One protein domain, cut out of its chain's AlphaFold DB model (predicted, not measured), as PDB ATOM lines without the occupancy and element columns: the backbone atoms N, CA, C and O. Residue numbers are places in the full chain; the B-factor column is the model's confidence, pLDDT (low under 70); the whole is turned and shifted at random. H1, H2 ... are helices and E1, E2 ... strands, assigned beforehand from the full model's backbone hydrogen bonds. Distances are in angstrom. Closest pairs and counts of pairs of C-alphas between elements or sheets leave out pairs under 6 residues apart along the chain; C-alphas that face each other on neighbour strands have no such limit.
ATOM      1  N   LEU A  15      78.760-140.124  49.484       56.38
ATOM      2  CA  LEU A  15      79.811-139.750  50.424       56.38
ATOM      3  C   LEU A  15      80.226-138.301  50.179       56.38
ATOM      4  O   LEU A  15      80.798-137.969  49.141       56.38
ATOM      5  N   GLN A  16      79.963-137.446  51.159       65.50
ATOM      6  CA  GLN A  16      80.296-136.032  51.124       65.50
ATOM      7  C   GLN A  16      81.436-135.744  52.112       65.50
ATOM      8  O   GLN A  16      81.281-135.969  53.317       65.50
ATOM      9  N   PRO A  17      82.599-135.241  51.652       51.66
ATOM     10  CA  PRO A  17      83.619-134.754  52.565       51.66
ATOM     11  C   PRO A  17      83.101-133.491  53.256       51.66
ATOM     12  O   PRO A  17      82.830-132.476  52.613       51.66
ATOM     13  N   VAL A  18      83.004-133.527  54.581       55.78
ATOM     14  CA  VAL A  18      82.674-132.353  55.384       55.78
ATOM     15  C   VAL A  18      83.980-131.602  55.626       55.78
ATOM     16  O   VAL A  18      84.786-131.936  56.497       55.78
ATOM     17  N   ARG A  19      84.244-130.593  54.792       42.62
ATOM     18  CA  ARG A  19      85.435-129.755  54.944       42.62
ATOM     19  C   ARG A  19      85.223-128.794  56.113       42.62
ATOM     20  O   ARG A  19      84.550-127.780  55.964       42.62
ATOM     21  N   SER A  20      85.865-129.070  57.248       37.38
ATOM     22  CA  SER A  20      86.180-128.017  58.217       37.38
ATOM     23  C   SER A  20      86.993-126.948  57.481       37.38
ATOM     24  O   SER A  20      88.039-127.258  56.893       37.38
ATOM     25  N   GLN A  21      86.488-125.712  57.414       28.48
ATOM     26  CA  GLN A  21      87.226-124.611  56.804       28.48
ATOM     27  C   GLN A  21      88.469-124.314  57.647       28.48
ATOM     28  O   GLN A  21      88.454-123.536  58.596       28.48
ATOM     29  N   ARG A  22      89.572-124.960  57.279       29.67
ATOM     30  CA  ARG A  22      90.912-124.625  57.739       29.67
ATOM     31  C   ARG A  22      91.298-123.325  57.034       29.67
ATOM     32  O   ARG A  22      91.535-123.336  55.829       29.67
ATOM     33  N   GLN A  51      80.766-123.044  75.573       46.56
ATOM     34  CA  GLN A  51      79.352-123.257  75.912       46.56
ATOM     35  C   GLN A  51      78.844-124.692  75.672       46.56
ATOM     36  O   GLN A  51      77.774-125.037  76.158       46.56
ATOM     37  N   GLN A  52      79.602-125.552  74.982       55.44
ATOM     38  CA  GLN A  52      79.143-126.907  74.623       55.44
ATOM     39  C   GLN A  52      79.676-128.030  75.534       55.44
ATOM     40  O   GLN A  52      79.531-129.200  75.205       55.44
ATOM     41  N   GLY A  53      80.348-127.723  76.651       54.97
ATOM     42  CA  GLY A  53      80.829-128.751  77.596       54.97
ATOM     43  C   GLY A  53      81.898-129.716  77.048       54.97
ATOM     44  O   GLY A  53      82.359-130.601  77.763       54.97
ATOM     45  N   MET A  54      82.344-129.543  75.801       64.62
ATOM     46  CA  MET A  54      83.336-130.413  75.172       64.62
ATOM     47  C   MET A  54      84.711-130.281  75.844       64.62
ATOM     48  O   MET A  54      85.204-129.179  76.098       64.62
ATOM     49  N   GLY A  55      85.385-131.405  76.088       65.81
ATOM     50  CA  GLY A  55      86.760-131.409  76.596       65.81
ATOM     51  C   GLY A  55      87.755-130.783  75.604       65.81
ATOM     52  O   GLY A  55      87.591-130.875  74.387       65.81
ATOM     53  N   TRP A  56      88.832-130.169  76.109       67.50
ATOM     54  CA  TRP A  56      89.864-129.534  75.268       67.50
ATOM     55  C   TRP A  56      90.516-130.506  74.273       67.50
ATOM     56  O   TRP A  56      90.756-130.127  73.126       67.50
ATOM     57  N   LEU A  57      90.738-131.764  74.676       64.75
ATOM     58  CA  LEU A  57      91.272-132.800  73.787       64.75
ATOM     59  C   LEU A  57      90.313-133.131  72.639       64.75
ATOM     60  O   LEU A  57      90.748-133.195  71.492       64.75
ATOM     61  N   LEU A  58      89.018-133.290  72.928       68.12
ATOM     62  CA  LEU A  58      88.012-133.601  71.910       68.12
ATOM     63  C   LEU A  58      87.919-132.476  70.871       68.12
ATOM     64  O   LEU A  58      87.930-132.742  69.671       68.12
ATOM     65  N   ARG A  59      87.959-131.209  71.314       67.00
ATOM     66  CA  ARG A  59      88.022-130.046  70.410       67.00
ATOM     67  C   ARG A  59      89.227-130.098  69.472       67.00
ATOM     68  O   ARG A  59      89.094-129.834  68.277       67.00
ATOM     69  N   LYS A  60      90.412-130.446  69.989       70.06
ATOM     70  CA  LYS A  60      91.631-130.564  69.171       70.06
ATOM     71  C   LYS A  60      91.565-131.739  68.198       70.06
ATOM     72  O   LYS A  60      91.965-131.568  67.049       70.06
ATOM     73  N   ALA A  61      91.027-132.879  68.624       63.91
ATOM     74  CA  ALA A  61      90.845-134.047  67.769       63.91
ATOM     75  C   ALA A  61      89.895-133.746  66.597       63.91
ATOM     76  O   ALA A  61      90.277-133.946  65.448       63.91
ATOM     77  N   ILE A  62      88.722-133.158  66.866       66.25
ATOM     78  CA  ILE A  62      87.755-132.754  65.828       66.25
ATOM     79  C   ILE A  62      88.372-131.728  64.866       66.25
ATOM     80  O   ILE A  62      88.165-131.808  63.660       66.25
ATOM     81  N   SER A  63      89.189-130.799  65.374       64.19
ATOM     82  CA  SER A  63      89.857-129.786  64.540       64.19
ATOM     83  C   SER A  63      90.875-130.373  63.553       64.19
ATOM     84  O   SER A  63      91.159-129.762  62.522       64.19
ATOM     85  N   LEU A  64      91.471-131.521  63.880       62.84
ATOM     86  CA  LEU A  64      92.474-132.188  63.046       62.84
ATOM     87  C   LEU A  64      91.874-133.288  62.167       62.84
ATOM     88  O   LEU A  64      92.499-133.660  61.172       62.84
ATOM     89  N   ALA A  65      90.691-133.784  62.519       60.91
ATOM     90  CA  ALA A  65      90.041-134.870  61.816       60.91
ATOM     91  C   ALA A  65      89.383-134.416  60.508       60.91
ATOM     92  O   ALA A  65      88.824-133.323  60.392       60.91
ATOM     93  N   TYR A  66      89.424-135.299  59.514       64.19
ATOM     94  CA  TYR A  66      88.543-135.230  58.361       64.19
ATOM     95  C   TYR A  66      87.228-135.915  58.722       64.19
ATOM     96  O   TYR A  66      87.224-137.038  59.230       64.19
ATOM     97  N   ILE A  67      86.120-135.224  58.468       71.25
ATOM     98  CA  ILE A  67      84.776-135.758  58.662       71.25
ATOM     99  C   ILE A  67      84.237-136.139  57.284       71.25
ATOM    100  O   ILE A  67      84.251-135.330  56.353       71.25
ATOM    101  N   THR A  68      83.766-137.371  57.149       72.06
ATOM    102  CA  THR A  68      83.069-137.862  55.958       72.06
ATOM    103  C   THR A  68      81.630-138.145  56.341       72.06
ATOM    104  O   THR A  68      81.402-138.842  57.320       72.06
ATOM    105  N   ALA A  69      80.663-137.636  55.586       78.88
ATOM    106  CA  ALA A  69      79.254-137.952  55.782       78.88
ATOM    107  C   ALA A  69      78.766-138.868  54.654       78.88
ATOM    108  O   ALA A  69      78.901-138.527  53.484       78.88
ATOM    109  N   GLU A  70      78.207-140.025  54.990       81.69
ATOM    110  CA  GLU A  70      77.393-140.831  54.082       81.69
ATOM    111  C   GLU A  70      75.942-140.399  54.253       81.69
ATOM    112  O   GLU A  70      75.374-140.548  55.335       81.69
ATOM    113  N   VAL A  71      75.360-139.845  53.194       84.50
ATOM    114  CA  VAL A  71      73.977-139.372  53.195       84.50
ATOM    115  C   VAL A  71      73.127-140.320  52.360       84.50
ATOM    116  O   VAL A  71      73.504-140.666  51.235       84.50
ATOM    117  N   LYS A  72      71.983-140.732  52.910       87.31
ATOM    118  CA  LYS A  72      70.932-141.474  52.212       87.31
ATOM    119  C   LYS A  72      69.628-140.703  52.293       87.31
ATOM    120  O   LYS A  72      69.164-140.402  53.381       87.31
ATOM    121  N   GLN A  73      69.045-140.400  51.144       87.94
ATOM    122  CA  GLN A  73      67.793-139.682  51.000       87.94
ATOM    123  C   GLN A  73      66.802-140.533  50.213       87.94
ATOM    124  O   GLN A  73      67.117-141.006  49.117       87.94
ATOM    125  N   TYR A  74      65.609-140.714  50.772       91.19
ATOM    126  CA  TYR A  74      64.524-141.479  50.164       91.19
ATOM    127  C   TYR A  74      63.163-140.912  50.569       91.19
ATOM    128  O   TYR A  74      63.024-140.291  51.619       91.19
ATOM    129  N   ALA A  75      62.164-141.115  49.715       91.38
ATOM    130  CA  ALA A  75      60.798-140.692  49.985       91.38
ATOM    131  C   ALA A  75      60.127-141.621  51.008       91.38
ATOM    132  O   ALA A  75      60.409-142.822  51.047       91.38
ATOM    133  N   ASP A  76      59.239-141.062  51.823       92.12
ATOM    134  CA  ASP A  76      58.372-141.823  52.712       92.12
ATOM    135  C   ASP A  76      57.430-142.735  51.908       92.12
ATOM    136  O   ASP A  76      57.059-142.442  50.768       92.12
ATOM    137  N   SER A  77      57.070-143.877  52.493       90.12
ATOM    138  CA  SER A  77      56.216-144.869  51.839       90.12
ATOM    139  C   SER A  77      54.757-144.435  51.704       90.12
ATOM    140  O   SER A  77      54.072-144.917  50.802       90.12
ATOM    141  N   GLU A  78      54.268-143.580  52.605       91.12
ATOM    142  CA  GLU A  78      52.879-143.118  52.644       91.12
ATOM    143  C   GLU A  78      52.708-141.782  51.913       91.12
ATOM    144  O   GLU A  78      51.752-141.622  51.151       91.12
ATOM    145  N   ASP A  79      53.645-140.846  52.097       89.44
ATOM    146  CA  ASP A  79      53.643-139.549  51.412       89.44
ATOM    147  C   ASP A  79      54.986-139.273  50.713       89.44
ATOM    148  O   ASP A  79      55.951-138.861  51.361       89.44
ATOM    149  N   PRO A  80      55.052-139.382  49.372       87.56
ATOM    150  CA  PRO A  80      56.267-139.112  48.612       87.56
ATOM    151  C   PRO A  80      56.820-137.685  48.732       87.56
ATOM    152  O   PRO A  80      57.915-137.428  48.237       87.56
ATOM    153  N   LYS A  81      56.078-136.739  49.326       87.56
ATOM    154  CA  LYS A  81      56.569-135.386  49.634       87.56
ATOM    155  C   LYS A  81      57.381-135.334  50.926       87.56
ATOM    156  O   LYS A  81      58.133-134.387  51.141       87.56
ATOM    157  N   ILE A  82      57.244-136.320  51.803       90.38
ATOM    158  CA  ILE A  82      58.065-136.427  53.003       90.38
ATOM    159  C   ILE A  82      59.338-137.175  52.615       90.38
ATOM    160  O   ILE A  82      59.281-138.282  52.091       90.38
ATOM    161  N   MET A  83      60.498-136.575  52.870       91.31
ATOM    162  CA  MET A  83      61.787-137.227  52.661       91.31
ATOM    163  C   MET A  83      62.388-137.627  53.997       91.31
ATOM    164  O   MET A  83      62.391-136.853  54.959       91.31
ATOM    165  N   HIS A  84      62.964-138.818  54.011       92.44
ATOM    166  CA  HIS A  84      63.876-139.285  55.040       92.44
ATOM    167  C   HIS A  84      65.303-139.025  54.585       92.44
ATOM    168  O   HIS A  84      65.648-139.282  53.430       92.44
ATOM    169  N   ILE A  85      66.116-138.478  55.482       90.50
ATOM    170  CA  ILE A  85      67.524-138.166  55.251       90.50
ATOM    171  C   ILE A  85      68.322-138.779  56.398       90.50
ATOM    172  O   ILE A  85      68.343-138.239  57.506       90.50
ATOM    173  N   ASP A  86      69.006-139.878  56.110       90.00
ATOM    174  CA  ASP A  86      69.900-140.558  57.038       90.00
ATOM    175  C   ASP A  86      71.329-140.086  56.774       90.00
ATOM    176  O   ASP A  86      71.839-140.192  55.655       90.00
ATOM    177  N   ILE A  87      71.999-139.573  57.798       86.19
ATOM    178  CA  ILE A  87      73.378-139.093  57.719       86.19
ATOM    179  C   ILE A  87      74.229-139.872  58.703       86.19
ATOM    180  O   ILE A  87      74.026-139.796  59.911       86.19
ATOM    181  N   LYS A  88      75.236-140.570  58.187       84.75
ATOM    182  CA  LYS A  88      76.262-141.224  59.000       84.75
ATOM    183  C   LYS A  88      77.569-140.483  58.844       84.75
ATOM    184  O   LYS A  88      78.121-140.416  57.749       84.75
ATOM    185  N   GLN A  89      78.060-139.914  59.932       79.12
ATOM    186  CA  GLN A  89      79.336-139.225  59.953       79.12
ATOM    187  C   GLN A  89      80.428-140.182  60.423       79.12
ATOM    188  O   GLN A  89      80.284-140.903  61.406       79.12
ATOM    189  N   TYR A  90      81.553-140.155  59.729       76.56
ATOM    190  CA  TYR A  90      82.756-140.897  60.055       76.56
ATOM    191  C   TYR A  90      83.873-139.891  60.297       76.56
ATOM    192  O   TYR A  90      84.143-139.035  59.450       76.56
ATOM    193  N   VAL A  91      84.532-139.997  61.446       70.00
ATOM    194  CA  VAL A  91      85.667-139.146  61.800       70.00
ATOM    195  C   VAL A  91      86.944-139.956  61.588       70.00
ATOM    196  O   VAL A  91      87.109-141.051  62.127       70.00
ATOM    197  N   THR A  92      87.871-139.450  60.772       65.44
ATOM    198  CA  THR A  92      89.154-140.136  60.553       65.44
ATOM    199  C   THR A  92      89.927-140.283  61.863       65.44
ATOM    200  O   THR A  92      90.042-139.311  62.609       65.44
ATOM    201  N   GLY A  93      90.517-141.458  62.101       60.97
ATOM    202  CA  GLY A  93      91.310-141.735  63.307       60.97
ATOM    203  C   GLY A  93      90.638-142.652  64.334       60.97
ATOM    204  O   GLY A  93      91.093-142.695  65.470       60.97
ATOM    205  N   GLY A  94      89.585-143.385  63.951       57.53
ATOM    206  CA  GLY A  94      88.942-144.390  64.811       57.53
ATOM    207  C   GLY A  94      87.927-143.824  65.806       57.53
ATOM    208  O   GLY A  94      87.518-144.529  66.721       57.53
ATOM    209  N   ILE A  95      87.525-142.563  65.634       63.34
ATOM    210  CA  ILE A  95      86.430-141.954  66.388       63.34
ATOM    211  C   ILE A  95      85.142-142.246  65.612       63.34
ATOM    212  O   ILE A  95      84.996-141.815  64.466       63.34
ATOM    213  N   GLU A  96      84.220-142.995  66.214       68.38
ATOM    214  CA  GLU A  96      82.867-143.125  65.670       68.38
ATOM    215  C   GLU A  96      82.232-141.729  65.628       68.38
ATOM    216  O   GLU A  96      82.211-141.009  66.631       68.38
ATOM    217  N   GLY A  97      81.805-141.303  64.438       73.88
ATOM    218  CA  GLY A  97      81.056-140.062  64.283       73.88
ATOM    219  C   GLY A  97      79.584-140.274  64.617       73.88
ATOM    220  O   GLY A  97      79.190-141.319  65.127       73.88
ATOM    221  N   THR A  98      78.769-139.264  64.349       79.44
ATOM    222  CA  THR A  98      77.354-139.244  64.724       79.44
ATOM    223  C   THR A  98      76.469-139.878  63.654       79.44
ATOM    224  O   THR A  98      76.828-139.932  62.473       79.44
ATOM    225  N   THR A  99      75.296-140.365  64.056       84.06
ATOM    226  CA  THR A  99      74.236-140.756  63.117       84.06
ATOM    227  C   THR A  99      73.045-139.848  63.326       84.06
ATOM    228  O   THR A  99      72.535-139.753  64.433       84.06
ATOM    229  N   GLU A 100      72.574-139.215  62.263       84.56
ATOM    230  CA  GLU A 100      71.438-138.311  62.315       84.56
ATOM    231  C   GLU A 100      70.383-138.736  61.301       84.56
ATOM    232  O   GLU A 100      70.670-138.828  60.110       84.56
ATOM    233  N   ASN A 101      69.157-138.950  61.773       90.12
ATOM    234  CA  ASN A 101      68.021-139.293  60.925       90.12
ATOM    235  C   ASN A 101      67.033-138.131  60.949       90.12
ATOM    236  O   ASN A 101      66.543-137.744  62.013       90.12
ATOM    237  N   ARG A 102      66.742-137.569  59.777       90.94
ATOM    238  CA  ARG A 102      65.802-136.458  59.618       90.94
ATOM    239  C   ARG A 102      64.611-136.891  58.786       90.94
ATOM    240  O   ARG A 102      64.765-137.613  57.807       90.94
ATOM    241  N   THR A 103      63.451-136.349  59.120       93.12
ATOM    242  CA  THR A 103      62.231-136.476  58.322       93.12
ATOM    243  C   THR A 103      61.702-135.075  58.055       93.12
ATOM    244  O   THR A 103      61.622-134.259  58.975       93.12
ATOM    245  N   THR A 104      61.363-134.768  56.804       92.75
ATOM    246  CA  THR A 104      60.988-133.406  56.386       92.75
ATOM    247  C   THR A 104      59.513-133.072  56.622       92.75
ATOM    248  O   THR A 104      58.880-132.433  55.787       92.75
ATOM    249  N   ASP A 105      58.961-133.516  57.750       92.75
ATOM    250  CA  ASP A 105      57.563-133.314  58.153       92.75
ATOM    251  C   ASP A 105      57.398-132.249  59.251       92.75
ATOM    252  O   ASP A 105      56.304-132.067  59.785       92.75
ATOM    253  N   TRP A 106      58.490-131.565  59.605       93.38
ATOM    254  CA  TRP A 106      58.570-130.584  60.689       93.38
ATOM    255  C   TRP A 106      58.154-131.120  62.066       93.38
ATOM    256  O   TRP A 106      57.918-130.337  62.985       93.38
ATOM    257  N   LYS A 107      58.080-132.446  62.243       93.00
ATOM    258  CA  LYS A 107      57.822-133.036  63.554       93.00
ATOM    259  C   LYS A 107      59.113-133.156  64.333       93.00
ATOM    260  O   LYS A 107      60.145-133.625  63.847       93.00
ATOM    261  N   THR A 108      58.999-132.767  65.582       91.38
ATOM    262  CA  THR A 108      60.072-132.789  66.544       91.38
ATOM    263  C   THR A 108      60.384-134.222  66.984       91.38
ATOM    264  O   THR A 108      59.473-134.999  67.281       91.38
ATOM    265  N   ARG A 109      61.668-134.599  66.982       92.25
ATOM    266  CA  ARG A 109      62.139-135.942  67.354       92.25
ATOM    267  C   ARG A 109      63.371-135.859  68.246       92.25
ATOM    268  O   ARG A 109      64.341-135.187  67.897       92.25
ATOM    269  N   GLU A 110      63.339-136.573  69.369       92.75
ATOM    270  CA  GLU A 110      64.498-136.716  70.252       92.75
ATOM    271  C   GLU A 110      65.519-137.707  69.682       92.75
ATOM    272  O   GLU A 110      65.171-138.737  69.097       92.75
ATOM    273  N   HIS A 111      66.795-137.409  69.901       86.81
ATOM    274  CA  HIS A 111      67.920-138.255  69.551       86.81
ATOM    275  C   HIS A 111      69.006-138.153  70.631       86.81
ATOM    276  O   HIS A 111      69.260-137.080  71.180       86.81
ATOM    277  N   GLN A 112      69.648-139.278  70.940       86.81
ATOM    278  CA  GLN A 112      70.792-139.333  71.846       86.81
ATOM    279  C   GLN A 112      72.062-139.510  71.024       86.81
ATOM    280  O   GLN A 112      72.239-140.538  70.372       86.81
ATOM    281  N   ASP A 113      72.963-138.545  71.147       77.75
ATOM    282  CA  ASP A 113      74.270-138.549  70.510       77.75
ATOM    283  C   ASP A 113      75.382-138.603  71.572       77.75
ATOM    284  O   ASP A 113      75.228-138.082  72.682       77.75
ATOM    285  N   HIS A 114      76.509-139.250  71.269       77.25
ATOM    286  CA  HIS A 114      77.649-139.354  72.192       77.25
ATOM    287  C   HIS A 114      78.545-138.109  72.200       77.25
ATOM    288  O   HIS A 114      79.331-137.941  73.132       77.25
ATOM    289  N   ILE A 115      78.444-137.244  71.188       75.88
ATOM    290  CA  ILE A 115      79.152-135.961  71.092       75.88
ATOM    291  C   ILE A 115      78.269-134.827  71.619       75.88
ATOM    292  O   ILE A 115      78.747-133.991  72.386       75.88
ATOM    293  N   PHE A 116      76.993-134.800  71.225       76.38
ATOM    294  CA  PHE A 116      76.075-133.687  71.504       76.38
ATOM    295  C   PHE A 116      75.096-133.928  72.662       76.38
ATOM    296  O   PHE A 116      74.403-132.994  73.070       76.38
ATOM    297  N   GLY A 117      75.054-135.141  73.220       84.25
ATOM    298  CA  GLY A 117      74.125-135.496  74.292       84.25
ATOM    299  C   GLY A 117      72.699-135.697  73.778       84.25
ATOM    300  O   GLY A 117      72.495-136.130  72.641       84.25
ATOM    301  N   ARG A 118      71.697-135.409  74.617       88.75
ATOM    302  CA  ARG A 118      70.293-135.439  74.195       88.75
ATOM    303  C   ARG A 118      69.958-134.182  73.415       88.75
ATOM    304  O   ARG A 118      70.086-133.057  73.910       88.75
ATOM    305  N   VAL A 119      69.485-134.388  72.199       89.75
ATOM    306  CA  VAL A 119      69.063-133.327  71.297       89.75
ATOM    307  C   VAL A 119      67.677-133.618  70.765       89.75
ATOM    308  O   VAL A 119      67.208-134.753  70.748       89.75
ATOM    309  N   GLU A 120      67.025-132.567  70.311       91.06
ATOM    310  CA  GLU A 120      65.728-132.640  69.686       91.06
ATOM    311  C   GLU A 120      65.784-131.877  68.364       91.06
ATOM    312  O   GLU A 120      66.194-130.713  68.325       91.06
ATOM    313  N   GLY A 121      65.439-132.562  67.276       90.31
ATOM    314  CA  GLY A 121      65.583-132.058  65.918       90.31
ATOM    315  C   GLY A 121      64.273-132.059  65.144       90.31
ATOM    316  O   GLY A 121      63.388-132.883  65.380       90.31
ATOM    317  N   GLN A 122      64.166-131.144  64.187       93.12
ATOM    318  CA  GLN A 122      63.097-131.113  63.194       93.12
ATOM    319  C   GLN A 122      63.599-130.513  61.881       93.12
ATOM    320  O   GLN A 122      64.454-129.622  61.862       93.12
ATOM    321  N   SER A 123      63.036-130.991  60.775       93.06
ATOM    322  CA  SER A 123      63.430-130.570  59.434       93.06
ATOM    323  C   SER A 123      62.219-130.433  58.531       93.06
ATOM    324  O   SER A 123      61.204-131.097  58.738       93.06
ATOM    325  N   LYS A 124      62.308-129.565  57.526       91.88
ATOM    326  CA  LYS A 124      61.281-129.440  56.487       91.88
ATOM    327  C   LYS A 124      61.850-128.891  55.199       91.88
ATOM    328  O   LYS A 124      62.854-128.176  55.204       91.88
ATOM    329  N   PHE A 125      61.126-129.167  54.126       90.94
ATOM    330  CA  PHE A 125      61.264-128.415  52.898       90.94
ATOM    331  C   PHE A 125      60.352-127.195  52.889       90.94
ATOM    332  O   PHE A 125      59.253-127.219  53.442       90.94
ATOM    333  N   PHE A 126      60.818-126.133  52.247       89.62
ATOM    334  CA  PHE A 126      60.042-124.926  52.007       89.62
ATOM    335  C   PHE A 126      60.492-124.244  50.709       89.62
ATOM    336  O   PHE A 126      61.508-124.608  50.109       89.62
ATOM    337  N   ARG A 127      59.702-123.268  50.260       89.44
ATOM    338  CA  ARG A 127      59.972-122.467  49.063       89.44
ATOM    339  C   ARG A 127      60.585-121.127  49.440       89.44
ATOM    340  O   ARG A 127      60.232-120.541  50.461       89.44
ATOM    341  N   GLY A 128      61.490-120.632  48.603       87.06
ATOM    342  CA  GLY A 128      62.007-119.274  48.719       87.06
ATOM    343  C   GLY A 128      61.053-118.253  48.108       87.06
ATOM    344  O   GLY A 128      60.105-118.595  47.400       87.06
ATOM    345  N   SER A 129      61.337-116.976  48.341       86.25
ATOM    346  CA  SER A 129      60.635-115.868  47.694       86.25
ATOM    347  C   SER A 129      61.618-114.883  47.094       86.25
ATOM    348  O   SER A 129      62.720-114.675  47.612       86.25
ATOM    349  N   LYS A 130      61.187-114.226  46.021       85.44
ATOM    350  CA  LYS A 130      61.917-113.109  45.442       85.44
ATOM    351  C   LYS A 130      61.726-111.874  46.313       85.44
ATOM    352  O   LYS A 130      60.600-111.454  46.564       85.44
ATOM    353  N   SER A 131      62.827-111.310  46.784       81.44
ATOM    354  CA  SER A 131      62.814-110.052  47.521       81.44
ATOM    355  C   SER A 131      62.641-108.860  46.569       81.44
ATOM    356  O   SER A 131      62.692-109.005  45.344       81.44
ATOM    357  N   ALA A 132      62.435-107.666  47.127       80.94
ATOM    358  CA  ALA A 132      62.212-106.427  46.378       80.94
ATOM    359  C   ALA A 132      63.378-106.057  45.439       80.94
ATOM    360  O   ALA A 132      63.173-105.388  44.432       80.94
ATOM    361  N   ASP A 133      64.590-106.524  45.743       80.06
ATOM    362  CA  ASP A 133      65.795-106.375  44.917       80.06
ATOM    363  C   ASP A 133      65.901-107.418  43.786       80.06
ATOM    364  O   ASP A 133      66.891-107.456  43.059       80.06
ATOM    365  N   GLY A 134      64.892-108.280  43.627       80.81
ATOM    366  CA  GLY A 134      64.860-109.321  42.607       80.81
ATOM    367  C   GLY A 134      65.664-110.578  42.955       80.81
ATOM    368  O   GLY A 134      65.704-111.492  42.131       80.81
ATOM    369  N   LYS A 135      66.278-110.662  44.143       82.44
ATOM    370  CA  LYS A 135      67.070-111.826  44.575       82.44
ATOM    371  C   LYS A 135      66.185-112.857  45.283       82.44
ATOM    372  O   LYS A 135      65.338-112.491  46.100       82.44
ATOM    373  N   VAL A 136      66.390-114.142  44.997       82.62
ATOM    374  CA  VAL A 136      65.681-115.247  45.668       82.62
ATOM    375  C   VAL A 136      66.340-115.534  47.011       82.62
ATOM    376  O   VAL A 136      67.559-115.708  47.089       82.62
ATOM    377  N   ARG A 137      65.533-115.567  48.074       84.19
ATOM    378  CA  ARG A 137      65.976-115.803  49.452       84.19
ATOM    379  C   ARG A 137      65.054-116.797  50.169       84.19
ATOM    380  O   ARG A 137      63.914-116.982  49.729       84.19
ATOM    381  N   PRO A 138      65.518-117.419  51.267       82.62
ATOM    382  CA  PRO A 138      64.666-118.228  52.128       82.62
ATOM    383  C   PRO A 138      63.448-117.425  52.604       82.62
ATOM    384  O   PRO A 138      63.611-116.343  53.161       82.62
ATOM    385  N   ASN A 139      62.239-117.955  52.404       80.88
ATOM    386  CA  ASN A 139      61.005-117.365  52.923       80.88
ATOM    387  C   ASN A 139      60.475-118.205  54.088       80.88
ATOM    388  O   ASN A 139      59.529-118.979  53.934       80.88
ATOM    389  N   HIS A 140      61.145-118.130  55.237       74.94
ATOM    390  CA  HIS A 140      60.700-118.847  56.420       74.94
ATOM    391  C   HIS A 140      61.103-118.155  57.727       74.94
ATOM    392  O   HIS A 140      62.102-117.439  57.781       74.94
ATOM    393  N   ASP A 141      60.321-118.405  58.776       78.06
ATOM    394  CA  ASP A 141      60.569-117.935  60.131       78.06
ATOM    395  C   ASP A 141      61.700-118.733  60.786       78.06
ATOM    396  O   ASP A 141      61.640-119.951  60.933       78.06
ATOM    397  N   TRP A 142      62.745-118.044  61.225       78.00
ATOM    398  CA  TRP A 142      63.829-118.686  61.963       78.00
ATOM    399  C   TRP A 142      63.317-119.214  63.304       78.00
ATOM    400  O   TRP A 142      62.705-118.476  64.075       78.00
ATOM    401  N   ALA A 143      63.592-120.486  63.593       75.94
ATOM    402  CA  ALA A 143      63.288-121.073  64.899       75.94
ATOM    403  C   ALA A 143      64.247-120.553  65.986       75.94
ATOM    404  O   ALA A 143      63.948-120.602  67.179       75.94
ATOM    405  N   THR A 144      65.412-120.049  65.581       76.25
ATOM    406  CA  THR A 144      66.362-119.372  66.458       76.25
ATOM    407  C   THR A 144      65.866-117.972  66.803       76.25
ATOM    408  O   THR A 144      65.889-117.058  65.977       76.25
ATOM    409  N   GLU A 145      65.485-117.781  68.061       75.00
ATOM    410  CA  GLU A 145      65.120-116.471  68.594       75.00
ATOM    411  C   GLU A 145      66.362-115.570  68.698       75.00
ATOM    412  O   GLU A 145      67.358-115.899  69.347       75.00
ATOM    413  N   THR A 146      66.329-114.415  68.030       73.00
ATOM    414  CA  THR A 146      67.364-113.386  68.157       73.00
ATOM    415  C   THR A 146      66.766-111.993  68.006       73.00
ATOM    416  O   THR A 146      65.960-111.748  67.109       73.00
ATOM    417  N   ASP A 147      67.198-111.054  68.845       75.69
ATOM    418  CA  ASP A 147      66.787-109.647  68.758       75.69
ATOM    419  C   ASP A 147      67.715-108.813  67.865       75.69
ATOM    420  O   ASP A 147      67.439-107.652  67.573       75.69
ATOM    421  N   ASN A 148      68.825-109.391  67.397       80.81
ATOM    422  CA  ASN A 148      69.823-108.661  66.627       80.81
ATOM    423  C   ASN A 148      69.452-108.604  65.137       80.81
ATOM    424  O   ASN A 148      69.495-109.612  64.429       80.81
ATOM    425  N   GLU A 149      69.151-107.404  64.641       81.25
ATOM    426  CA  GLU A 149      68.782-107.174  63.239       81.25
ATOM    427  C   GLU A 149      69.857-107.613  62.241       81.25
ATOM    428  O   GLU A 149      69.531-108.151  61.187       81.25
ATOM    429  N   GLN A 150      71.140-107.429  62.558       77.06
ATOM    430  CA  GLN A 150      72.224-107.837  61.665       77.06
ATOM    431  C   GLN A 150      72.290-109.362  61.535       77.06
ATOM    432  O   GLN A 150      72.551-109.872  60.447       77.06
ATOM    433  N   ILE A 151      72.007-110.092  62.619       77.25
ATOM    434  CA  ILE A 151      71.918-111.556  62.581       77.25
ATOM    435  C   ILE A 151      70.718-111.980  61.733       77.25
ATOM    436  O   ILE A 151      70.874-112.860  60.894       77.25
ATOM    437  N   LYS A 152      69.560-111.319  61.863       78.69
ATOM    438  CA  LYS A 152      68.387-111.592  61.009       78.69
ATOM    439  C   LYS A 152      68.701-111.382  59.528       78.69
ATOM    440  O   LYS A 152      68.450-112.271  58.723       78.69
ATOM    441  N   LYS A 153      69.331-110.255  59.182       80.50
ATOM    442  CA  LYS A 153      69.764-109.957  57.805       80.50
ATOM    443  C   LYS A 153      70.764-110.987  57.282       80.50
ATOM    444  O   LYS A 153      70.683-111.393  56.128       80.50
ATOM    445  N   PHE A 154      71.699-111.427  58.123       81.50
ATOM    446  CA  PHE A 154      72.662-112.462  57.752       81.50
ATOM    447  C   PHE A 154      71.975-113.810  57.501       81.50
ATOM    448  O   PHE A 154      72.218-114.438  56.475       81.50
ATOM    449  N   LEU A 155      71.088-114.233  58.406       77.81
ATOM    450  CA  LEU A 155      70.347-115.487  58.285       77.81
ATOM    451  C   LEU A 155      69.454-115.490  57.036       77.81
ATOM    452  O   LEU A 155      69.490-116.444  56.263       77.81
ATOM    453  N   ASN A 156      68.765-114.383  56.754       78.38
ATOM    454  CA  ASN A 156      67.975-114.206  55.532       78.38
ATOM    455  C   ASN A 156      68.817-114.185  54.243       78.38
ATOM    456  O   ASN A 156      68.258-114.202  53.146       78.38
ATOM    457  N   GLY A 157      70.150-114.126  54.333       77.00
ATOM    458  CA  GLY A 157      71.020-113.980  53.169       77.00
ATOM    459  C   GLY A 157      70.902-112.601  52.514       77.00
ATOM    460  O   GLY A 157      70.999-112.474  51.295       77.00
ATOM    461  N   GLU A 158      70.638-111.556  53.296       79.25
ATOM    462  CA  GLU A 158      70.717-110.164  52.836       79.25
ATOM    463  C   GLU A 158      72.160-109.660  52.879       79.25
ATOM    464  O   GLU A 158      72.603-108.980  51.954       79.25
ATOM    465  N   VAL A 159      72.903-110.043  53.923       80.56
ATOM    466  CA  VAL A 159      74.292-109.624  54.138       80.56
ATOM    467  C   VAL A 159      75.223-110.811  54.355       80.56
ATOM    468  O   VAL A 159      74.835-111.834  54.919       80.56
ATOM    469  N   LEU A 160      76.474-110.665  53.933       78.62
ATOM    470  CA  LEU A 160      77.568-111.570  54.264       78.62
ATOM    471  C   LEU A 160      78.048-111.336  55.705       78.62
ATOM    472  O   LEU A 160      77.624-110.413  56.401       78.62
ATOM    473  N   LYS A 161      78.966-112.187  56.179       72.69
ATOM    474  CA  LYS A 161      79.511-112.110  57.549       72.69
ATOM    475  C   LYS A 161      80.193-110.764  57.846       72.69
ATOM    476  O   LYS A 161      80.247-110.353  59.001       72.69
ATOM    477  N   ASP A 162      80.727-110.108  56.822       75.56
ATOM    478  CA  ASP A 162      81.368-108.793  56.907       75.56
ATOM    479  C   ASP A 162      80.376-107.617  56.807       75.56
ATOM    480  O   ASP A 162      80.781-106.467  56.954       75.56
ATOM    481  N   GLY A 163      79.083-107.895  56.607       72.62
ATOM    482  CA  GLY A 163      78.034-106.891  56.452       72.62
ATOM    483  C   GLY A 163      77.861-106.358  55.028       72.62
ATOM    484  O   GLY A 163      76.989-105.516  54.822       72.62
ATOM    485  N   SER A 164      78.646-106.827  54.054       77.81
ATOM    486  CA  SER A 164      78.429-106.506  52.638       77.81
ATOM    487  C   SER A 164      77.182-107.206  52.091       77.81
ATOM    488  O   SER A 164      76.715-108.191  52.664       77.81
ATOM    489  N   GLU A 165      76.608-106.694  51.004       77.62
ATOM    490  CA  GLU A 165      75.421-107.299  50.395       77.62
ATOM    491  C   GLU A 165      75.717-108.697  49.845       77.62
ATOM    492  O   GLU A 165      76.745-108.938  49.215       77.62
ATOM    493  N   CYS A 166      74.784-109.624  50.050       78.25
ATOM    494  CA  CYS A 166      74.846-110.930  49.412       78.25
ATOM    495  C   CYS A 166      74.320-110.838  47.970       78.25
ATOM    496  O   CYS A 166      73.238-110.289  47.726       78.25
ATOM    497  N   ASP A 167      75.042-111.426  47.014       72.50
ATOM    498  CA  ASP A 167      74.634-111.512  45.602       72.50
ATOM    499  C   ASP A 167      73.375-112.372  45.378       72.50
ATOM    500  O   ASP A 167      72.787-112.355  44.298       72.50
ATOM    501  N   GLY A 168      72.896-113.047  46.427       68.88
ATOM    502  CA  GLY A 168      71.745-113.936  46.393       68.88
ATOM    503  C   GLY A 168      72.146-115.375  46.093       68.88
ATOM    504  O   GLY A 168      73.327-115.715  46.005       68.88
ATOM    505  N   TRP A 169      71.140-116.234  45.963       70.75
ATOM    506  CA  TRP A 169      71.337-117.661  45.746       70.75
ATOM    507  C   TRP A 169      70.934-118.039  44.326       70.75
ATOM    508  O   TRP A 169      69.893-117.611  43.827       70.75
ATOM    509  N   ILE A 170      71.762-118.857  43.680       68.94
ATOM    510  CA  ILE A 170      71.377-119.535  42.446       68.94
ATOM    511  C   ILE A 170      70.540-120.729  42.879       68.94
ATOM    512  O   ILE A 170      71.067-121.626  43.532       68.94
ATOM    513  N   VAL A 171      69.249-120.723  42.546       72.56
ATOM    514  CA  VAL A 171      68.344-121.796  42.955       72.56
ATOM    515  C   VAL A 171      67.753-122.495  41.745       72.56
ATOM    516  O   VAL A 171      67.306-121.859  40.790       72.56
ATOM    517  N   GLU A 172      67.747-123.823  41.790       71.44
ATOM    518  CA  GLU A 172      67.057-124.643  40.803       71.44
ATOM    519  C   GLU A 172      65.546-124.497  40.993       71.44
ATOM    520  O   GLU A 172      65.044-124.564  42.118       71.44
ATOM    521  N   ASN A 173      64.788-124.330  39.906       72.94
ATOM    522  CA  ASN A 173      63.332-124.267  40.004       72.94
ATOM    523  C   ASN A 173      62.730-125.677  40.134       72.94
ATOM    524  O   ASN A 173      62.146-126.225  39.205       72.94
ATOM    525  N   LEU A 174      62.933-126.279  41.300       77.00
ATOM    526  CA  LEU A 174      62.431-127.591  41.699       77.00
ATOM    527  C   LEU A 174      61.527-127.431  42.911       77.00
ATOM    528  O   LEU A 174      61.818-126.574  43.728       77.00
ATOM    529  N   GLY A 175      60.514-128.278  43.098       77.69
ATOM    530  CA  GLY A 175      59.770-128.336  44.364       77.69
ATOM    531  C   GLY A 175      58.424-127.610  44.376       77.69
ATOM    532  O   GLY A 175      57.963-127.253  45.454       77.69
ATOM    533  N   GLU A 176      57.786-127.397  43.223       83.44
ATOM    534  CA  GLU A 176      56.419-126.847  43.126       83.44
ATOM    535  C   GLU A 176      55.413-127.616  44.005       83.44
ATOM    536  O   GLU A 176      54.456-127.050  44.530       83.44
ATOM    537  N   GLU A 177      55.663-128.905  44.246       83.62
ATOM    538  CA  GLU A 177      54.858-129.747  45.125       83.62
ATOM    539  C   GLU A 177      54.867-129.324  46.611       83.62
ATOM    540  O   GLU A 177      53.989-129.774  47.361       83.62
ATOM    541  N   TYR A 178      55.815-128.461  47.010       83.12
ATOM    542  CA  TYR A 178      55.986-127.893  48.354       83.12
ATOM    543  C   TYR A 178      55.397-126.476  48.506       83.12
ATOM    544  O   TYR A 178      55.588-125.851  49.549       83.12
ATOM    545  N   GLY A 179      54.674-125.971  47.499       84.00
ATOM    546  CA  GLY A 179      53.923-124.712  47.564       84.00
ATOM    547  C   GLY A 179      54.396-123.639  46.580       84.00
ATOM    548  O   GLY A 179      55.202-123.885  45.683       84.00
ATOM    549  N   GLU A 180      53.876-122.425  46.759       83.50
ATOM    550  CA  GLU A 180      54.223-121.265  45.933       83.50
ATOM    551  C   GLU A 180      55.599-120.694  46.307       83.50
ATOM    552  O   GLU A 180      55.968-120.643  47.479       83.50
ATOM    553  N   GLY A 181      56.364-120.250  45.307       84.69
ATOM    554  CA  GLY A 181      57.663-119.596  45.494       84.69
ATOM    555  C   GLY A 181      58.704-120.048  44.475       84.69
ATOM    556  O   GLY A 181      58.364-120.701  43.488       84.69
ATOM    557  N   GLU A 182      59.972-119.722  44.724       84.56
ATOM    558  CA  GLU A 182      61.117-120.075  43.876       84.56
ATOM    559  C   GLU A 182      62.150-120.877  44.675       84.56
ATOM    560  O   GLU A 182      62.535-120.508  45.789       84.56
ATOM    561  N   GLY A 183      62.620-121.976  44.088       84.56
ATOM    562  CA  GLY A 183      63.647-122.807  44.698       84.56
ATOM    563  C   GLY A 183      63.185-123.721  45.831       84.56
ATOM    564  O   GLY A 183      62.209-123.440  46.532       84.56
ATOM    565  N   LEU A 184      63.860-124.855  45.997       86.38
ATOM    566  CA  LEU A 184      63.599-125.783  47.094       86.38
ATOM    567  C   LEU A 184      64.651-125.581  48.175       86.38
ATOM    568  O   LEU A 184      65.841-125.588  47.888       86.38
ATOM    569  N   TRP A 185      64.201-125.412  49.412       86.88
ATOM    570  CA  TRP A 185      65.070-125.148  50.547       86.88
ATOM    571  C   TRP A 185      64.841-126.180  51.637       86.88
ATOM    572  O   TRP A 185      63.697-126.515  51.938       86.88
ATOM    573  N   LEU A 186      65.919-126.661  52.253       87.44
ATOM    574  CA  LEU A 186      65.888-127.550  53.409       87.44
ATOM    575  C   LEU A 186      66.269-126.752  54.647       87.44
ATOM    576  O   LEU A 186      67.398-126.268  54.752       87.44
ATOM    577  N   GLN A 187      65.351-126.676  55.603       88.81
ATOM    578  CA  GLN A 187      65.636-126.190  56.945       88.81
ATOM    579  C   GLN A 187      65.829-127.376  57.880       88.81
ATOM    580  O   GLN A 187      65.070-128.347  57.843       88.81
ATOM    581  N   SER A 188      66.834-127.285  58.741       86.94
ATOM    582  CA  SER A 188      67.041-128.198  59.859       86.94
ATOM    583  C   SER A 188      67.331-127.394  61.112       86.94
ATOM    584  O   SER A 188      68.221-126.546  61.113       86.94
ATOM    585  N   TYR A 189      66.574-127.672  62.164       88.44
ATOM    586  CA  TYR A 189      66.719-127.056  63.471       88.44
ATOM    587  C   TYR A 189      66.953-128.144  64.510       88.44
ATOM    588  O   TYR A 189      66.252-129.157  64.520       88.44
ATOM    589  N   VAL A 190      67.936-127.925  65.375       86.69
ATOM    590  CA  VAL A 190      68.294-128.813  66.475       86.69
ATOM    591  C   VAL A 190      68.466-127.978  67.734       86.69
ATOM    592  O   VAL A 190      69.123-126.936  67.713       86.69
ATOM    593  N   ARG A 191      67.918-128.452  68.848       87.31
ATOM    594  CA  ARG A 191      68.166-127.895  70.179       87.31
ATOM    595  C   ARG A 191      68.677-128.967  71.122       87.31
ATOM    596  O   ARG A 191      68.297-130.130  71.012       87.31
ATOM    597  N   SER A 192      69.525-128.576  72.060       86.19
ATOM    598  CA  SER A 192      69.910-129.462  73.155       86.19
ATOM    599  C   SER A 192      68.814-129.519  74.212       86.19
ATOM    600  O   SER A 192      68.192-128.506  74.520       86.19
ATOM    601  N   LEU A 193      68.598-130.706  74.778       87.38
ATOM    602  CA  LEU A 193      67.750-130.894  75.959       87.38
ATOM    603  C   LEU A 193      68.560-130.821  77.260       87.38
ATOM    604  O   LEU A 193      68.005-130.539  78.319       87.38
ATOM    605  N   ASP A 194      69.872-131.038  77.165       83.44
ATOM    606  CA  ASP A 194      70.796-131.041  78.303       83.44
ATOM    607  C   ASP A 194      71.559-129.704  78.448       83.44
ATOM    608  O   ASP A 194      72.313-129.507  79.402       83.44
ATOM    609  N   SER A 195      71.400-128.777  77.497       80.25
ATOM    610  CA  SER A 195      72.086-127.480  77.447       80.25
ATOM    611  C   SER A 195      71.222-126.416  76.754       80.25
ATOM    612  O   SER A 195      70.119-126.694  76.300       80.25
ATOM    613  N   THR A 196      71.703-125.174  76.670       80.56
ATOM    614  CA  THR A 196      70.952-124.024  76.130       80.56
ATOM    615  C   THR A 196      71.268-123.709  74.669       80.56
ATOM    616  O   THR A 196      70.890-122.648  74.176       80.56
ATOM    617  N   TRP A 197      72.034-124.557  73.982       81.00
ATOM    618  CA  TRP A 197      72.433-124.288  72.603       81.00
ATOM    619  C   TRP A 197      71.386-124.779  71.599       81.00
ATOM    620  O   TRP A 197      70.729-125.807  71.791       81.00
ATOM    621  N   THR A 198      71.284-124.040  70.498       82.75
ATOM    622  CA  THR A 198      70.511-124.394  69.307       82.75
ATOM    623  C   THR A 198      71.410-124.307  68.076       82.75
ATOM    624  O   THR A 198      72.407-123.575  68.057       82.75
ATOM    625  N   ALA A 199      71.087-125.083  67.051       81.69
ATOM    626  CA  ALA A 199      71.728-125.041  65.750       81.69
ATOM    627  C   ALA A 199      70.649-125.058  64.675       81.69
ATOM    628  O   ALA A 199      69.791-125.938  64.649       81.69
ATOM    629  N   GLU A 200      70.709-124.089  63.774       83.31
ATOM    630  CA  GLU A 200      69.786-123.983  62.658       83.31
ATOM    631  C   GLU A 200      70.572-123.841  61.364       83.31
ATOM    632  O   GLU A 200      71.530-123.068  61.278       83.31
ATOM    633  N   GLN A 201      70.184-124.622  60.364       82.75
ATOM    634  CA  GLN A 201      70.815-124.647  59.058       82.75
ATOM    635  C   GLN A 201      69.753-124.585  57.966       82.75
ATOM    636  O   GLN A 201      68.781-125.338  57.988       82.75
ATOM    637  N   VAL A 202      70.005-123.736  56.972       81.88
ATOM    638  CA  VAL A 202      69.236-123.656  55.729       81.88
ATOM    639  C   VAL A 202      70.169-123.945  54.553       81.88
ATOM    640  O   VAL A 202      71.299-123.451  54.518       81.88
ATOM    641  N   ARG A 203      69.715-124.769  53.605       78.88
ATOM    642  CA  ARG A 203      70.365-124.978  52.300       78.88
ATOM    643  C   ARG A 203      69.346-124.830  51.170       78.88
ATOM    644  O   ARG A 203      68.186-125.174  51.385       78.88
ATOM    645  N   CYS A 204      69.799-124.361  50.010       67.19
ATOM    646  CA  CYS A 204      69.115-124.445  48.715       67.19
ATOM    647  C   CYS A 204      69.769-125.496  47.816       67.19
ATOM    648  O   CYS A 204      70.962-125.800  48.062       67.19
TER     649      CYS A 204
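AT A GLANCE: This is residues 15 to 22 and 51 to 204 of the 204 residues of an uncharacterized protein of Aspergillus terreus (strain NIH 2624 / FGSC A1156) (UniProt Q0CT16). The domain is a curved wall of strands, an open trough made of two strongly twisted sheets: E1 to E4 form one side, E5, E6, E8 and E9 the other, and they come together where E4 nears E5 and E6. The trough is not closed into a barrel, since its free edges E1 and E9 stay apart; H1 lies at the end of the first sheet where E2 begins, while E6 bends away to pair with the short E7, and H2 with a long unnamed stretch follows. The printed part has 162 residues, with two named helices and nine named strands in the order E1 H1 E2 E3 E4 E5 E6 E7 H2 E8 E9; the first sheet has the order E1 E2 E3 E4, all antiparallel, and the second is branched at E6, its neighbour pairs antiparallel too. The class is mostly strand. The whole is compact, with a radius of gyration of the C-alphas of 17.3 A and spans of 48 by 44 by 29 A.

IN THESE COORDINATES: E1, residues 15 to 18, begins at C-alpha 15 (79.811, -139.750, 50.424). After the cut comes H1, residues 56 to 64, 12.8 A long. E2 holds residues 67 to 75 and measures 26.0 A, E3 residues 83 to 91 and 25.6 A, E4 residues 95 to 103 and 26.1 A. E5 is residues 109 to 113. E6, residues 117 to 130, is the longest strand at 38.5 A, from C-alpha 117 (74.125, -135.496, 74.292) to C-alpha 130 (61.917, -113.109, 45.442). E7 is residues 136 to 138 and H2 residues 149 to 155. E8, residues 182 to 192, is 32.0 A long. E9, residues 198 to 203, is 17.0 A long and ends at C-alpha 203 (70.365, -124.978, 52.300).

HOW THE PARTS SIT: In the first sheet, E1 is an edge strand beside E2, with N 16 and O 69 2.8 A apart. E2 and E3 form a hairpin, with N 70 and O 88 at 2.8 A. E3 and E4 form another, with N 87 and O 100 at 2.8 A; together E2 E3 E4 are a meander, each strand the antiparallel neighbour of the one before. H1 only grazes this sheet with its residues 61 to 64. The closest C-alphas of E4 and E6, those of Thr 103 and Ser 123, are 6.1 A apart, and E3 and E6 are near each other. In the branched sheet, E5 E6 E7 are a second meander. E6 bends by 55 degrees at residue 127, and its pairing is staggered: with E5 over residues 117 to 121, with E8 over 119 to 128, with E7 over 128 to 130. E5 lies on one side of E6 and E8 on the other side. N 111 and O 119 of the hairpin E5 and E6 are 2.8 A apart, N 129 and O 137 of the hairpin E6 and E7 2.9 A, and N 122 and O 189 of E6 and E8 2.9 A. E8 and E9 form a hairpin at 164 degrees between their directions, with N 188 and O 201 at 2.9 A. H2 only grazes this sheet, with residue 155. In H1 and H2 every O i to N i+4 pair is within hydrogen-bond range.

THE WHOLE: The two C-alphas farthest apart, those of Gly 94 and Ala 132, are 50.0 A apart. Residues 23 to 50 are not printed, and C-alphas 22 and 51 are 21.6 A apart across the cut. Of the links printed whole, H2 to E8 is long, residues 156 to 181. The mean pLDDT of the printed part is 78.4; 31 residues are under 70, among them 15 to 22, 51 to 59, 61 to 66 and 92 to 96.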